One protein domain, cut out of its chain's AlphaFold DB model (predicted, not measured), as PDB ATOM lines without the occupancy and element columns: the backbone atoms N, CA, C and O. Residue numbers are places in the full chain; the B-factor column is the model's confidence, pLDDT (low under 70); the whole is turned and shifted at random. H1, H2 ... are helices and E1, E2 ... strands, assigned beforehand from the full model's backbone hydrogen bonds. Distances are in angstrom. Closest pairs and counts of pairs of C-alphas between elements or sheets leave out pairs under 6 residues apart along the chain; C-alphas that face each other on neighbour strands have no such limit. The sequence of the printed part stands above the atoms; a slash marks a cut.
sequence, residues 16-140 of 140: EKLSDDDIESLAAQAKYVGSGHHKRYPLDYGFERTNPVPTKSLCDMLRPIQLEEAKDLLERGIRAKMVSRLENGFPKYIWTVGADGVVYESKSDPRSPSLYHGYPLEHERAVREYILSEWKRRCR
ATOM      1  N   GLU A  16     166.885 302.016 170.051       90.94
ATOM      2  CA  GLU A  16     166.588 300.617 170.336       90.94
ATOM      3  C   GLU A  16     165.336 300.443 171.212       90.94
ATOM      4  O   GLU A  16     164.808 299.340 171.320       90.94
ATOM      5  N   LYS A  17     164.853 301.522 171.841       92.56
ATOM      6  CA  LYS A  17     163.615 301.538 172.633       92.56
ATOM      7  C   LYS A  17     162.392 302.023 171.856       92.56
ATOM      8  O   LYS A  17     161.312 302.048 172.432       92.56
ATOM      9  N   LEU A  18     162.561 302.449 170.606       93.06
ATOM     10  CA  LEU A  18     161.475 302.910 169.744       93.06
ATOM     11  C   LEU A  18     161.196 301.846 168.685       93.06
ATOM     12  O   LEU A  18     161.897 301.765 167.665       93.06
ATOM     13  N   SER A  19     160.173 301.032 168.942       94.94
ATOM     14  CA  SER A  19     159.681 300.066 167.961       94.94
ATOM     15  C   SER A  19     159.004 300.783 166.794       94.94
ATOM     16  O   SER A  19     158.612 301.944 166.907       94.94
ATOM     17  N   ASP A  20     158.870 300.108 165.656       94.38
ATOM     18  CA  ASP A  20     158.162 300.696 164.516       94.38
ATOM     19  C   ASP A  20     156.666 300.869 164.828       94.38
ATOM     20  O   ASP A  20     156.088 301.887 164.458       94.38
ATOM     21  N   ASP A  21     156.078 299.979 165.637       95.75
ATOM     22  CA  ASP A  21     154.704 300.117 166.138       95.75
ATOM     23  C   ASP A  21     154.518 301.382 166.993       95.75
ATOM     24  O   ASP A  21     153.497 302.064 166.869       95.75
ATOM     25  N   ASP A  22     155.505 301.745 167.824       95.50
ATOM     26  CA  ASP A  22     155.470 303.010 168.573       95.50
ATOM     27  C   ASP A  22     155.423 304.205 167.616       95.50
ATOM     28  O   ASP A  22     154.675 305.157 167.839       95.50
ATOM     29  N   ILE A  23     156.209 304.160 166.537       96.81
ATOM     30  CA  ILE A  23     156.283 305.244 165.552       96.81
ATOM     31  C   ILE A  23     155.000 305.344 164.733       96.81
ATOM     32  O   ILE A  23     154.495 306.453 164.559       96.81
ATOM     33  N   GLU A  24     154.441 304.223 164.276       96.81
ATOM     34  CA  GLU A  24     153.160 304.206 163.564       96.81
ATOM     35  C   GLU A  24     152.024 304.712 164.457       96.81
ATOM     36  O   GLU A  24     151.233 305.568 164.056       96.81
ATOM     37  N   SER A  25     151.986 304.249 165.707       95.94
ATOM     38  CA  SER A  25     151.010 304.691 166.700       95.94
ATOM     39  C   SER A  25     151.117 306.195 166.972       95.94
ATOM     40  O   SER A  25     150.104 306.901 166.988       95.94
ATOM     41  N   LEU A  26     152.338 306.718 167.119       97.12
ATOM     42  CA  LEU A  26     152.579 308.149 167.292       97.12
ATOM     43  C   LEU A  26     152.179 308.954 166.061       97.12
ATOM     44  O   LEU A  26     151.509 309.973 166.215       97.12
ATOM     45  N   ALA A  27     152.555 308.515 164.861       96.50
ATOM     46  CA  ALA A  27     152.231 309.217 163.622       96.50
ATOM     47  C   ALA A  27     150.714 309.283 163.390       96.50
ATOM     48  O   ALA A  27     150.204 310.304 162.935       96.50
ATOM     49  N   ALA A  28     149.977 308.236 163.772       96.88
ATOM     50  CA  ALA A  28     148.521 308.206 163.667       96.88
ATOM     51  C   ALA A  28     147.809 309.095 164.707       96.88
ATOM     52  O   ALA A  28     146.725 309.623 164.440       96.88
ATOM     53  N   GLN A  29     148.376 309.243 165.909       96.94
ATOM     54  CA  GLN A  29     147.682 309.865 167.044       96.94
ATOM     55  C   GLN A  29     148.143 311.290 167.371       96.94
ATOM     56  O   GLN A  29     147.342 312.083 167.877       96.94
ATOM     57  N   ALA A  30     149.407 311.627 167.119       97.25
ATOM     58  CA  ALA A  30     149.954 312.948 167.396       97.25
ATOM     59  C   ALA A  30     149.408 313.978 166.400       97.25
ATOM     60  O   ALA A  30     149.435 313.780 165.189       97.25
ATOM     61  N   LYS A  31     148.919 315.112 166.910       97.44
ATOM     62  CA  LYS A  31     148.307 316.162 166.087       97.44
ATOM     63  C   LYS A  31     148.954 317.507 166.346       97.44
ATOM     64  O   LYS A  31     149.064 317.945 167.492       97.44
ATOM     65  N   TYR A  32     149.313 318.199 165.270       96.44
ATOM     66  CA  TYR A  32     149.702 319.599 165.352       96.44
ATOM     67  C   TYR A  32     148.452 320.478 165.383       96.44
ATOM     68  O   TYR A  32     147.642 320.451 164.459       96.44
ATOM     69  N   VAL A  33     148.301 321.255 166.453       93.94
ATOM     70  CA  VAL A  33     147.172 322.183 166.645       93.94
ATOM     71  C   VAL A  33     147.629 323.637 166.748       93.94
ATOM     72  O   VAL A  33     146.838 324.557 166.564       93.94
ATOM     73  N   GLY A  34     148.918 323.863 167.017       90.44
ATOM     74  CA  GLY A  34     149.447 325.195 167.291       90.44
ATOM     75  C   GLY A  34     148.937 325.773 168.616       90.44
ATOM     76  O   GLY A  34     148.306 325.104 169.431       90.44
ATOM     77  N   SER A  35     149.251 327.041 168.875       87.94
ATOM     78  CA  SER A  35     148.739 327.748 170.050       87.94
ATOM     79  C   SER A  35     148.685 329.247 169.791       87.94
ATOM     80  O   SER A  35     149.711 329.854 169.484       87.94
ATOM     81  N   GLY A  36     147.523 329.871 170.002       84.44
ATOM     82  CA  GLY A  36     147.373 331.329 169.909       84.44
ATOM     83  C   GLY A  36     148.254 332.113 170.895       84.44
ATOM     84  O   GLY A  36     148.532 333.284 170.660       84.44
ATOM     85  N   HIS A  37     148.753 331.466 171.957       85.44
ATOM     86  CA  HIS A  37     149.723 332.048 172.899       85.44
ATOM     87  C   HIS A  37     151.165 332.065 172.384       85.44
ATOM     88  O   HIS A  37     152.022 332.702 172.995       85.44
ATOM     89  N   HIS A  38     151.441 331.329 171.312       84.38
ATOM     90  CA  HIS A  38     152.763 331.194 170.713       84.38
ATOM     91  C   HIS A  38     152.771 331.632 169.245       84.38
ATOM     92  O   HIS A  38     153.821 331.624 168.625       84.38
ATOM     93  N   LYS A  39     151.643 332.022 168.654       85.94
ATOM     94  CA  LYS A  39     151.570 332.371 167.235       85.94
ATOM     95  C   LYS A  39     151.288 333.856 167.079       85.94
ATOM     96  O   LYS A  39     150.377 334.365 167.724       85.94
ATOM     97  N   ARG A  40     152.068 334.551 166.250       85.75
ATOM     98  CA  ARG A  40     151.818 335.957 165.904       85.75
ATOM     99  C   ARG A  40     150.811 336.078 164.764       85.75
ATOM    100  O   ARG A  40     149.983 336.981 164.798       85.75
ATOM    101  N   TYR A  41     150.874 335.175 163.788       84.06
ATOM    102  CA  TYR A  41     150.023 335.186 162.602       84.06
ATOM    103  C   TYR A  41     149.117 333.949 162.593       84.06
ATOM    104  O   TYR A  41     149.633 332.847 162.404       84.06
ATOM    105  N   PRO A  42     147.790 334.081 162.777       81.38
ATOM    106  CA  PRO A  42     146.886 332.933 162.889       81.38
ATOM    107  C   PRO A  42     146.858 332.051 161.636       81.38
ATOM    108  O   PRO A  42     146.805 330.836 161.778       81.38
ATOM    109  N   LEU A  43     146.956 332.636 160.435       87.56
ATOM    110  CA  LEU A  43     146.836 331.927 159.151       87.56
ATOM    111  C   LEU A  43     145.587 331.013 159.109       87.56
ATOM    112  O   LEU A  43     144.493 331.445 159.455       87.56
ATOM    113  N   ASP A  44     145.767 329.758 158.702       90.12
ATOM    114  CA  ASP A  44     144.777 328.697 158.510       90.12
ATOM    115  C   ASP A  44     144.466 327.888 159.787       90.12
ATOM    116  O   ASP A  44     143.814 326.850 159.729       90.12
ATOM    117  N   TYR A  45     144.891 328.362 160.962       89.19
ATOM    118  CA  TYR A  45     144.748 327.629 162.228       89.19
ATOM    119  C   TYR A  45     143.370 327.775 162.889       89.19
ATOM    120  O   TYR A  45     143.125 327.182 163.938       89.19
ATOM    121  N   GLY A  46     142.477 328.589 162.319       86.69
ATOM    122  CA  GLY A  46     141.118 328.779 162.839       86.69
ATOM    123  C   GLY A  46     141.048 329.481 164.201       86.69
ATOM    124  O   GLY A  46     140.031 329.393 164.884       86.69
ATOM    125  N   PHE A  47     142.114 330.168 164.623       85.12
ATOM    126  CA  PHE A  47     142.095 330.950 165.859       85.12
ATOM    127  C   PHE A  47     141.253 332.214 165.679       85.12
ATOM    128  O   PHE A  47     141.524 333.012 164.786       85.12
ATOM    129  N   GLU A  48     140.293 332.439 166.580       79.88
ATOM    130  CA  GLU A  48     139.520 333.687 166.619       79.88
ATOM    131  C   GLU A  48     140.438 334.900 166.852       79.88
ATOM    132  O   GLU A  48     140.278 335.944 166.221       79.88
ATOM    133  N   ARG A  49     141.435 334.754 167.741       76.94
ATOM    134  CA  ARG A  49     142.490 335.744 168.013       76.94
ATOM    135  C   ARG A  49     143.798 335.068 168.413       76.94
ATOM    136  O   ARG A  49     143.805 334.015 169.048       76.94
ATOM    137  N   THR A  50     144.913 335.726 168.114       82.69
ATOM    138  CA  THR A  50     146.245 335.378 168.625       82.69
ATOM    139  C   THR A  50     146.685 336.387 169.676       82.69
ATOM    140  O   THR A  50     146.633 337.591 169.434       82.69
ATOM    141  N   ASN A  51     147.147 335.904 170.831       84.81
ATOM    142  CA  ASN A  51     147.694 336.738 171.904       84.81
ATOM    143  C   ASN A  51     149.055 336.173 172.348       84.81
ATOM    144  O   ASN A  51     149.140 335.508 173.389       84.81
ATOM    145  N   PRO A  52     150.105 336.348 171.525       81.38
ATOM    146  CA  PRO A  52     151.425 335.816 171.820       81.38
ATOM    147  C   PRO A  52     151.976 336.399 173.123       81.38
ATOM    148  O   PRO A  52     152.123 337.611 173.269       81.38
ATOM    149  N   VAL A  53     152.311 335.528 174.073       81.75
ATOM    150  CA  VAL A  53     152.820 335.952 175.382       81.75
ATOM    151  C   VAL A  53     154.310 336.293 175.255       81.75
ATOM    152  O   VAL A  53     155.076 335.419 174.850       81.75
ATOM    153  N   PRO A  54     154.771 337.495 175.659       76.94
ATOM    154  CA  PRO A  54     156.156 337.934 175.436       76.94
ATOM    155  C   PRO A  54     157.250 337.012 175.995       76.94
ATOM    156  O   PRO A  54     158.365 336.989 175.486       76.94
ATOM    157  N   THR A  55     156.956 336.251 177.052       78.56
ATOM    158  CA  THR A  55     157.912 335.341 177.705       78.56
ATOM    159  C   THR A  55     157.976 333.949 177.071       78.56
ATOM    160  O   THR A  55     158.727 333.094 177.544       78.56
ATOM    161  N   LYS A  56     157.182 333.692 176.028       76.06
ATOM    162  CA  LYS A  56     157.081 332.399 175.351       76.06
ATOM    163  C   LYS A  56     157.694 332.469 173.950       76.06
ATOM    164  O   LYS A  56     157.534 333.459 173.246       76.06
ATOM    165  N   SER A  57     158.361 331.393 173.533       80.50
ATOM    166  CA  SER A  57     158.882 331.262 172.167       80.50
ATOM    167  C   SER A  57     157.738 331.272 171.156       80.50
ATOM    168  O   SER A  57     156.734 330.586 171.370       80.50
ATOM    169  N   LEU A  58     157.888 332.024 170.064       82.56
ATOM    170  CA  LEU A  58     156.884 332.078 169.003       82.56
ATOM    171  C   LEU A  58     157.066 330.930 168.012       82.56
ATOM    172  O   LEU A  58     158.182 330.654 167.584       82.56
ATOM    173  N   CYS A  59     155.963 330.311 167.604       81.06
ATOM    174  CA  CYS A  59     155.899 329.279 166.578       81.06
ATOM    175  C   CYS A  59     156.369 329.786 165.211       81.06
ATOM    176  O   CYS A  59     156.979 329.049 164.448       81.06
ATOM    177  N   ASP A  60     156.075 331.047 164.910       80.94
ATOM    178  CA  ASP A  60     156.304 331.709 163.629       80.94
ATOM    179  C   ASP A  60     157.299 332.873 163.751       80.94
ATOM    180  O   ASP A  60     157.180 333.882 163.058       80.94
ATOM    181  N   MET A  61     158.281 332.738 164.654       85.94
ATOM    182  CA  MET A  61     159.283 333.779 164.920       85.94
ATOM    183  C   MET A  61     160.108 334.129 163.677       85.94
ATOM    184  O   MET A  61     160.282 335.307 163.376       85.94
ATOM    185  N   LEU A  62     160.586 333.108 162.958       86.25
ATOM    186  CA  LEU A  62     161.407 333.275 161.756       86.25
ATOM    187  C   LEU A  62     160.564 333.624 160.528       86.25
ATOM    188  O   LEU A  62     160.952 334.464 159.721       86.25
ATOM    189  N   ARG A  63     159.416 332.959 160.384       89.81
ATOM    190  CA  ARG A  63     158.452 333.189 159.308       89.81
ATOM    191  C   ARG A  63     157.084 332.604 159.665       89.81
ATOM    192  O   ARG A  63     157.019 331.676 160.476       89.81
ATOM    193  N   PRO A  64     156.006 333.069 159.016       88.69
ATOM    194  CA  PRO A  64     154.731 332.367 159.035       88.69
ATOM    195  C   PRO A  64     154.889 330.925 158.513       88.69
ATOM    196  O   PRO A  64     155.517 330.696 157.480       88.69
ATOM    197  N   ILE A  65     154.315 329.966 159.243       90.56
ATOM    198  CA  ILE A  65     154.252 328.538 158.892       90.56
ATOM    199  C   ILE A  65     152.774 328.153 158.833       90.56
ATOM    200  O   ILE A  65     152.053 328.369 159.821       90.56
ATOM    201  N   GLN A  66     152.336 327.624 157.687       92.94
ATOM    202  CA  GLN A  66     150.969 327.130 157.476       92.94
ATOM    203  C   GLN A  66     150.701 325.880 158.318       92.94
ATOM    204  O   GLN A  66     151.635 325.209 158.766       92.94
ATOM    205  N   LEU A  67     149.433 325.572 158.586       94.19
ATOM    206  CA  LEU A  67     149.075 324.415 159.403       94.19
ATOM    207  C   LEU A  67     149.567 323.116 158.767       94.19
ATOM    208  O   LEU A  67     150.106 322.263 159.468       94.19
ATOM    209  N   GLU A  68     149.423 322.991 157.451       95.38
ATOM    210  CA  GLU A  68     149.834 321.784 156.738       95.38
ATOM    211  C   GLU A  68     151.347 321.567 156.782       95.38
ATOM    212  O   GLU A  68     151.811 320.478 157.105       95.38
ATOM    213  N   GLU A  69     152.122 322.634 156.592       95.25
ATOM    214  CA  GLU A  69     153.573 322.575 156.753       95.25
ATOM    215  C   GLU A  69     153.958 322.157 158.178       95.25
ATOM    216  O   GLU A  69     154.816 321.302 158.370       95.25
ATOM    217  N   ALA A  70     153.310 322.713 159.203       95.69
ATOM    218  CA  ALA A  70     153.631 322.357 160.580       95.69
ATOM    219  C   ALA A  70     153.275 320.900 160.934       95.69
ATOM    220  O   ALA A  70     153.973 320.284 161.744       95.69
ATOM    221  N   LYS A  71     152.219 320.339 160.330       97.38
ATOM    222  CA  LYS A  71     151.897 318.910 160.441       97.38
ATOM    223  C   LYS A  71     152.957 318.045 159.768       97.38
ATOM    224  O   LYS A  71     153.406 317.096 160.402       97.38
ATOM    225  N   ASP A  72     153.400 318.403 158.562       97.25
ATOM    226  CA  ASP A  72     154.505 317.706 157.889       97.25
ATOM    227  C   ASP A  72     155.771 317.729 158.757       97.25
ATOM    228  O   ASP A  72     156.368 316.687 159.021       97.25
ATOM    229  N   LEU A  73     156.138 318.895 159.305       97.50
ATOM    230  CA  LEU A  73     157.266 318.997 160.232       97.50
ATOM    231  C   LEU A  73     157.103 318.041 161.422       97.50
ATOM    232  O   LEU A  73     158.062 317.361 161.785       97.50
ATOM    233  N   LEU A  74     155.920 317.978 162.037       98.25
ATOM    234  CA  LEU A  74     155.653 317.074 163.157       98.25
ATOM    235  C   LEU A  74     155.820 315.605 162.745       98.25
ATOM    236  O   LEU A  74     156.542 314.867 163.420       98.25
ATOM    237  N   GLU A  75     155.194 315.195 161.642       98.00
ATOM    238  CA  GLU A  75     155.242 313.816 161.158       98.00
ATOM    239  C   GLU A  75     156.670 313.404 160.796       98.00
ATOM    240  O   GLU A  75     157.135 312.361 161.259       98.00
ATOM    241  N   ARG A  76     157.424 314.239 160.070       97.69
ATOM    242  CA  ARG A  76     158.827 313.951 159.727       97.69
ATOM    243  C   ARG A  76     159.687 313.720 160.969       97.69
ATOM    244  O   ARG A  76     160.540 312.837 160.956       97.69
ATOM    245  N   GLY A  77     159.453 314.466 162.049       97.88
ATOM    246  CA  GLY A  77     160.140 314.255 163.326       97.88
ATOM    247  C   GLY A  77     159.812 312.903 163.958       97.88
ATOM    248  O   GLY A  77     160.710 312.196 164.418       97.88
ATOM    249  N   ILE A  78     158.537 312.507 163.937       97.81
ATOM    250  CA  ILE A  78     158.086 311.204 164.445       97.81
ATOM    251  C   ILE A  78     158.707 310.068 163.627       97.81
ATOM    252  O   ILE A  78     159.368 309.200 164.198       97.81
ATOM    253  N   ARG A  79     158.574 310.108 162.296       96.94
ATOM    254  CA  ARG A  79     159.102 309.083 161.375       96.94
ATOM    255  C   ARG A  79     160.622 308.940 161.480       96.94
ATOM    256  O   ARG A  79     161.144 307.834 161.417       96.94
ATOM    257  N   ALA A  80     161.330 310.040 161.730       96.69
ATOM    258  CA  ALA A  80     162.773 310.057 161.975       96.69
ATOM    259  C   ALA A  80     163.192 309.525 163.363       96.69
ATOM    260  O   ALA A  80     164.371 309.595 163.727       96.69
ATOM    261  N   LYS A  81     162.245 309.046 164.182       97.31
ATOM    262  CA  LYS A  81     162.458 308.665 165.586       97.31
ATOM    263  C   LYS A  81     163.064 309.815 166.406       97.31
ATOM    264  O   LYS A  81     163.801 309.579 167.362       97.31
ATOM    265  N   MET A  82     162.787 311.071 166.050       97.81
ATOM    266  CA  MET A  82     163.339 312.271 166.694       97.81
ATOM    267  C   MET A  82     162.445 312.744 167.843       97.81
ATOM    268  O   MET A  82     161.996 313.889 167.898       97.81
ATOM    269  N   VAL A  83     162.179 311.840 168.781       97.38
ATOM    270  CA  VAL A  83     161.242 312.050 169.888       97.38
ATOM    271  C   VAL A  83     161.947 311.942 171.236       97.38
ATOM    272  O   VAL A  83     162.946 311.235 171.376       97.38
ATOM    273  N   SER A  84     161.450 312.657 172.246       96.38
ATOM    274  CA  SER A  84     161.877 312.437 173.630       96.38
ATOM    275  C   SER A  84     161.383 311.084 174.134       96.38
ATOM    276  O   SER A  84     160.542 310.456 173.496       96.38
ATOM    277  N   ARG A  85     161.825 310.680 175.329       94.69
ATOM    278  CA  ARG A  85     161.239 309.535 176.037       94.69
ATOM    279  C   ARG A  85     159.709 309.573 175.996       94.69
ATOM    280  O   ARG A  85     159.116 310.635 176.217       94.69
ATOM    281  N   LEU A  86     159.113 308.413 175.727       93.12
ATOM    282  CA  LEU A  86     157.668 308.227 175.756       93.12
ATOM    283  C   LEU A  86     157.193 308.139 177.209       93.12
ATOM    284  O   LEU A  86     157.701 307.344 178.003       93.12
ATOM    285  N   GLU A  87     156.212 308.964 177.551       89.94
ATOM    286  CA  GLU A  87     155.505 308.941 178.828       89.94
ATOM    287  C   GLU A  87     154.027 308.680 178.520       89.94
ATOM    288  O   GLU A  87     153.384 309.466 177.828       89.94
ATOM    289  N   ASN A  88     153.491 307.550 178.994       88.06
ATOM    290  CA  ASN A  88     152.118 307.114 178.689       88.06
ATOM    291  C   ASN A  88     151.813 307.084 177.175       88.06
ATOM    292  O   ASN A  88     150.751 307.521 176.739       88.06
ATOM    293  N   GLY A  89     152.773 306.609 176.375       91.38
ATOM    294  CA  GLY A  89     152.631 306.452 174.925       91.38
ATOM    295  C   GLY A  89     152.928 307.699 174.090       91.38
ATOM    296  O   GLY A  89     152.997 307.579 172.875       91.38
ATOM    297  N   PHE A  90     153.165 308.871 174.695       96.50
ATOM    298  CA  PHE A  90     153.466 310.102 173.953       96.50
ATOM    299  C   PHE A  90     154.785 310.747 174.400       96.50
ATOM    300  O   PHE A  90     155.076 310.798 175.598       96.50
ATOM    301  N   PRO A  91     155.598 311.287 173.475       96.25
ATOM    302  CA  PRO A  91     156.753 312.086 173.838       96.25
ATOM    303  C   PRO A  91     156.322 313.494 174.248       96.25
ATOM    304  O   PRO A  91     155.424 314.101 173.660       96.25
ATOM    305  N   LYS A  92     157.036 314.082 175.205       96.31
ATOM    306  CA  LYS A  92     156.873 315.502 175.525       96.31
ATOM    307  C   LYS A  92     157.375 316.418 174.409       96.31
ATOM    308  O   LYS A  92     156.806 317.491 174.202       96.31
ATOM    309  N   TYR A  93     158.465 316.023 173.753       97.44
ATOM    310  CA  TYR A  93     159.106 316.793 172.694       97.44
ATOM    311  C   TYR A  93     159.301 315.940 171.445       97.44
ATOM    312  O   TYR A  93     159.729 314.790 171.532       97.44
ATOM    313  N   ILE A  94     159.033 316.536 170.293       98.00
ATOM    314  CA  ILE A  94     159.336 315.996 168.970       98.00
ATOM    315  C   ILE A  94     160.187 317.049 168.269       98.00
ATOM    316  O   ILE A  94     159.860 318.236 168.322       98.00
ATOM    317  N   TRP A  95     161.281 316.637 167.642       98.31
ATOM    318  CA  TRP A  95     162.185 317.545 166.949       98.31
ATOM    319  C   TRP A  95     162.277 317.218 165.469       98.31
ATOM    320  O   TRP A  95     162.331 316.054 165.083       98.31
ATOM    321  N   THR A  96     162.383 318.260 164.653       98.00
ATOM    322  CA  THR A  96     162.518 318.125 163.201       98.00
ATOM    323  C   THR A  96     163.477 319.175 162.677       98.00
ATOM    324  O   THR A  96     163.512 320.296 163.184       98.00
ATOM    325  N   VAL A  97     164.244 318.824 161.645       96.94
ATOM    326  CA  VAL A  97     165.037 319.796 160.886       96.94
ATOM    327  C   VAL A  97     164.288 320.144 159.596       96.94
ATOM    328  O   VAL A  97     163.904 319.269 158.810       96.94
ATOM    329  N   GLY A  98     164.005 321.433 159.414       94.12
ATOM    330  CA  GLY A  98     163.420 321.985 158.195       94.12
ATOM    331  C   GLY A  98     164.375 321.876 157.006       94.12
ATOM    332  O   GLY A  98     165.581 321.692 157.177       94.12
ATOM    333  N   ALA A  99     163.848 322.008 155.787       90.62
ATOM    334  CA  ALA A  99     164.674 322.049 154.573       90.62
ATOM    335  C   ALA A  99     165.644 323.251 154.558       90.62
ATOM    336  O   ALA A  99     166.696 323.203 153.929       90.62
ATOM    337  N   ASP A 100     165.311 324.303 155.304       89.50
ATOM    338  CA  ASP A 100     166.130 325.488 155.570       89.50
ATOM    339  C   ASP A 100     167.214 325.267 156.647       89.50
ATOM    340  O   ASP A 100     167.958 326.188 156.983       89.50
ATOM    341  N   GLY A 101     167.319 324.058 157.207       92.81
ATOM    342  CA  GLY A 101     168.266 323.719 158.269       92.81
ATOM    343  C   GLY A 101     167.851 324.204 159.662       92.81
ATOM    344  O   GLY A 101     168.607 324.021 160.623       92.81
ATOM    345  N   VAL A 102     166.662 324.798 159.807       95.19
ATOM    346  CA  VAL A 102     166.144 325.248 161.101       95.19
ATOM    347  C   VAL A 102     165.696 324.044 161.924       95.19
ATOM    348  O   VAL A 102     165.003 323.153 161.436       95.19
ATOM    349  N   VAL A 103     166.071 324.021 163.204       96.50
ATOM    350  CA  VAL A 103     165.570 323.025 164.155       96.50
ATOM    351  C   VAL A 103     164.274 323.522 164.772       96.50
ATOM    352  O   VAL A 103     164.266 324.560 165.435       96.50
ATOM    353  N   TYR A 104     163.215 322.738 164.626       97.00
ATOM    354  CA  TYR A 104     161.925 322.962 165.262       97.00
ATOM    355  C   TYR A 104     161.739 321.997 166.436       97.00
ATOM    356  O   TYR A 104     162.063 320.814 166.336       97.00
ATOM    357  N   GLU A 105     161.221 322.504 167.555       96.81
ATOM    358  CA  GLU A 105     160.773 321.711 168.702       96.81
ATOM    359  C   GLU A 105     159.253 321.809 168.810       96.81
ATOM    360  O   GLU A 105     158.722 322.878 169.101       96.81
ATOM    361  N   SER A 106     158.574 320.684 168.619       97.12
ATOM    362  CA  SER A 106     157.158 320.493 168.912       97.12
ATOM    363  C   SER A 106     156.998 319.969 170.332       97.12
ATOM    364  O   SER A 106     157.658 319.013 170.734       97.12
ATOM    365  N   LYS A 107     156.116 320.595 171.106       95.62
ATOM    366  CA  LYS A 107     155.904 320.318 172.525       95.62
ATOM    367  C   LYS A 107     154.423 320.101 172.824       95.62
ATOM    368  O   LYS A 107     153.582 320.885 172.381       95.62
ATOM    369  N   SER A 108     154.124 319.084 173.627       94.94
ATOM    370  CA  SER A 108     152.776 318.833 174.141       94.94
ATOM    371  C   SER A 108     152.535 319.465 175.517       94.94
ATOM    372  O   SER A 108     153.466 319.795 176.270       94.94
ATOM    373  N   ASP A 109     151.257 319.665 175.843       89.44
ATOM    374  CA  ASP A 109     150.818 320.015 177.195       89.44
ATOM    375  C   ASP A 109     150.520 318.732 177.991       89.44
ATOM    376  O   ASP A 109     149.929 317.808 177.430       89.44
ATOM    377  N   PRO A 110     150.865 318.648 179.291       87.06
ATOM    378  CA  PRO A 110     150.540 317.481 180.112       87.06
ATOM    379  C   PRO A 110     149.055 317.091 180.120       87.06
ATOM    380  O   PRO A 110     148.739 315.926 180.337       87.06
ATOM    381  N   ARG A 111     148.139 318.045 179.899       91.19
ATOM    382  CA  ARG A 111     146.690 317.789 179.833       91.19
ATOM    383  C   ARG A 111     146.227 317.263 178.473       91.19
ATOM    384  O   ARG A 111     145.128 316.729 178.380       91.19
ATOM    385  N   SER A 112     147.040 317.411 177.433       92.75
ATOM    386  CA  SER A 112     146.750 316.964 176.070       92.75
ATOM    387  C   SER A 112     148.032 316.424 175.417       92.75
ATOM    388  O   SER A 112     148.614 317.088 174.555       92.75
ATOM    389  N   PRO A 113     148.508 315.242 175.847       94.31
ATOM    390  CA  PRO A 113     149.833 314.728 175.496       94.31
ATOM    391  C   PRO A 113     150.007 314.406 174.004       94.31
ATOM    392  O   PRO A 113     151.135 314.412 173.526       94.31
ATOM    393  N   SER A 114     148.910 314.193 173.269       96.31
ATOM    394  CA  SER A 114     148.903 313.969 171.818       96.31
ATOM    395  C   SER A 114     148.803 315.251 170.983       96.31
ATOM    396  O   SER A 114     148.910 315.188 169.760       96.31
ATOM    397  N   LEU A 115     148.579 316.415 171.607       96.94
ATOM    398  CA  LEU A 115     148.396 317.687 170.909       96.94
ATOM    399  C   LEU A 115     149.644 318.558 171.038       96.94
ATOM    400  O   LEU A 115     150.083 318.880 172.144       96.94
ATOM    401  N   TYR A 116     150.179 318.977 169.896       96.81
ATOM    402  CA  TYR A 116     151.455 319.673 169.808       96.81
ATOM    403  C   TYR A 116     151.317 321.084 169.231       96.81
ATOM    404  O   TYR A 116     150.499 321.374 168.355       96.81
ATOM    405  N   HIS A 117     152.195 321.955 169.711       95.00
ATOM    406  CA  HIS A 117     152.570 323.216 169.080       95.00
ATOM    407  C   HIS A 117     154.095 323.269 169.022       95.00
ATOM    408  O   HIS A 117     154.750 322.696 169.893       95.00
ATOM    409  N   GLY A 118     154.675 323.942 168.032       93.19
ATOM    410  CA  GLY A 118     156.124 323.934 167.845       93.19
ATOM    411  C   GLY A 118     156.713 325.301 167.574       93.19
ATOM    412  O   GLY A 118     156.003 326.211 167.168       93.19
ATOM    413  N   TYR A 119     158.005 325.460 167.840       93.06
ATOM    414  CA  TYR A 119     158.751 326.703 167.636       93.06
ATOM    415  C   TYR A 119     160.196 326.415 167.206       93.06
ATOM    416  O   TYR A 119     160.737 325.357 167.547       93.06
ATOM    417  N   PRO A 120     160.844 327.333 166.466       93.62
ATOM    418  CA  PRO A 120     162.261 327.218 166.150       93.62
ATOM    419  C   PRO A 120     163.124 327.319 167.421       93.62
ATOM    420  O   PRO A 120     162.853 328.116 168.322       93.62
ATOM    421  N   LEU A 121     164.191 326.518 167.499       91.44
ATOM    422  CA  LEU A 121     165.186 326.578 168.576       91.44
ATOM    423  C   LEU A 121     166.271 327.622 168.271       91.44
ATOM    424  O   LEU A 121     167.356 327.310 167.768       91.44
ATOM    425  N   GLU A 122     166.001 328.880 168.604       83.50
ATOM    426  CA  GLU A 122     166.924 329.988 168.323       83.50
ATOM    427  C   GLU A 122     167.987 330.194 169.407       83.50
ATOM    428  O   GLU A 122     169.169 330.392 169.105       83.50
ATOM    429  N   HIS A 123     167.592 330.127 170.677       83.88
ATOM    430  CA  HIS A 123     168.448 330.557 171.784       83.88
ATOM    431  C   HIS A 123     169.110 329.386 172.523       83.88
ATOM    432  O   HIS A 123     170.156 329.552 173.153       83.88
ATOM    433  N   GLU A 124     168.566 328.173 172.414       87.88
ATOM    434  CA  GLU A 124     169.101 326.976 173.063       87.88
ATOM    435  C   GLU A 124     170.156 326.264 172.211       87.88
ATOM    436  O   GLU A 124     169.981 325.114 171.806       87.88
ATOM    437  N   ARG A 125     171.293 326.940 171.985       88.12
ATOM    438  CA  ARG A 125     172.404 326.459 171.139       88.12
ATOM    439  C   ARG A 125     172.791 324.998 171.399       88.12
ATOM    440  O   ARG A 125     172.865 324.226 170.453       88.12
ATOM    441  N   ALA A 126     172.981 324.611 172.663       89.38
ATOM    442  CA  ALA A 126     173.384 323.249 173.022       89.38
ATOM    443  C   ALA A 126     172.340 322.188 172.626       89.38
ATOM    444  O   ALA A 126     172.698 321.104 172.176       89.38
ATOM    445  N   VAL A 127     171.045 322.501 172.763       91.56
ATOM    446  CA  VAL A 127     169.967 321.597 172.329       91.56
ATOM    447  C   VAL A 127     169.919 321.557 170.805       91.56
ATOM    448  O   VAL A 127     169.872 320.473 170.235       91.56
ATOM    449  N   ARG A 128     170.002 322.715 170.139       93.25
ATOM    450  CA  ARG A 128     170.011 322.799 168.674       93.25
ATOM    451  C   ARG A 128     171.145 321.976 168.058       93.25
ATOM    452  O   ARG A 128     170.894 321.188 167.155       93.25
ATOM    453  N   GLU A 129     172.377 322.137 168.540       93.62
ATOM    454  CA  GLU A 129     173.548 321.405 168.034       93.62
ATOM    455  C   GLU A 129     173.420 319.894 168.261       93.62
ATOM    456  O   GLU A 129     173.696 319.110 167.352       93.62
ATOM    457  N   TYR A 130     172.928 319.486 169.433       94.19
ATOM    458  CA  TYR A 130     172.635 318.084 169.729       94.19
ATOM    459  C   TYR A 130     171.605 317.491 168.753       94.19
ATOM    460  O   TYR A 130     171.853 316.442 168.160       94.19
ATOM    461  N   ILE A 131     170.484 318.182 168.531       95.94
ATOM    462  CA  ILE A 131     169.429 317.724 167.618       95.94
ATOM    463  C   ILE A 131     169.924 317.668 166.168       95.94
ATOM    464  O   ILE A 131     169.643 316.693 165.479       95.94
ATOM    465  N   LEU A 132     170.709 318.648 165.710       95.81
ATOM    466  CA  LEU A 132     171.314 318.616 164.372       95.81
ATOM    467  C   LEU A 132     172.253 317.419 164.193       95.81
ATOM    468  O   LEU A 132     172.250 316.784 163.138       95.81
ATOM    469  N   SER A 133     173.062 317.113 165.210       95.38
ATOM    470  CA  SER A 133     173.950 315.948 165.190       95.38
ATOM    471  C   SER A 133     173.158 314.645 165.085       95.38
ATOM    472  O   SER A 133     173.490 313.776 164.281       95.38
ATOM    473  N   GLU A 134     172.089 314.515 165.868       96.38
ATOM    474  CA  GLU A 134     171.237 313.325 165.873       96.38
ATOM    475  C   GLU A 134     170.426 313.176 164.584       96.38
ATOM    476  O   GLU A 134     170.338 312.072 164.049       96.38
ATOM    477  N   TRP A 135     169.923 314.277 164.021       96.50
ATOM    478  CA  TRP A 135     169.234 314.273 162.730       96.50
ATOM    479  C   TRP A 135     170.135 313.711 161.626       96.50
ATOM    480  O   TRP A 135     169.750 312.788 160.913       96.50
ATOM    481  N   LYS A 136     171.388 314.182 161.554       95.00
ATOM    482  CA  LYS A 136     172.406 313.676 160.614       95.00
ATOM    483  C   LYS A 136     172.799 312.215 160.845       95.00
ATOM    484  O   LYS A 136     173.446 311.637 159.975       95.00
ATOM    485  N   ARG A 137     172.511 311.648 162.017       94.19
ATOM    486  CA  ARG A 137     172.782 310.241 162.342       94.19
ATOM    487  C   ARG A 137     171.603 309.346 161.970       94.19
ATOM    488  O   ARG A 137     171.832 308.253 161.470       94.19
ATOM    489  N   ARG A 138     170.374 309.806 162.224       93.19
ATOM    490  CA  ARG A 138     169.133 309.030 162.053       93.19
ATOM    491  C   ARG A 138     168.529 309.129 160.650       93.19
ATOM    492  O   ARG A 138     167.890 308.182 160.221       93.19
ATOM    493  N   CYS A 139     168.735 310.243 159.948       88.75
ATOM    494  CA  CYS A 139     168.085 310.543 158.662       88.75
ATOM    495  C   CYS A 139     169.062 310.502 157.474       88.75
ATOM    496  O   CYS A 139     168.970 311.344 156.581       88.75
ATOM    497  N   ARG A 140     170.054 309.606 157.517       66.00
ATOM    498  CA  ARG A 140     170.979 309.381 156.395       66.00
ATOM    499  C   ARG A 140     170.355 308.517 155.318       66.00
ATOM    500  O   ARG A 140     169.624 307.579 155.698       66.00
TER     501      ARG A 140
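This is residues 16 to 140 of the 140 residues of an uncharacterized protein of Mesorhizobium sp. L-8-3 (UniProt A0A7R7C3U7). A three-stranded antiparallel sheet, order E1 E2 E3, has H2 across one face and H3 across the other; H1 packs on H2, and a long loop within residues 30 to 66 reaches to one end. The printed part has 125 residues, in order H1 H2 E1 E2 E3 H3, class mixed, under half in named elements. It is compact, radius of gyration of the C-alphas 14.0 A, spans 42 by 28 by 24 A.

H1, residues 20 to 29, begins at C-alpha 20 (158.162, 300.696, 164.516). H2 is 67 to 79, 18.4 A; E1 93 to 97; E2 103 to 109; E3 112 to 120, 21.1 A, bends by 68 degrees at residue 115. H3, 125 to 138, 19.9 A, ends at C-alpha 138 (169.133, 309.030, 162.053).

Hairpins E1 and E2, E2 and E3 form a meander, antiparallel neighbours in succession; N 94 and O 106, 2.9 A, and N 107 and O 117, 2.8 A, are within hydrogen-bond range. H2, height over the sheet 8.6 A, and H3, 8.5 A, lie on opposite faces: three layers. H1 and H2, a helical hairpin, touch, closest C-alphas Ala 27 and Glu 75, 6.0 A; H2 uses residues 75 to 79 alone. In H1, H2 and H3 every O i to N i+4 pair is within range.

The farthest C-alphas, Glu 16 and Glu 48, are 42.9 A apart. The printed part has no cut; links H1 to H2 and H2 to E1 are long. Residue 140 alone has pLDDT under 70.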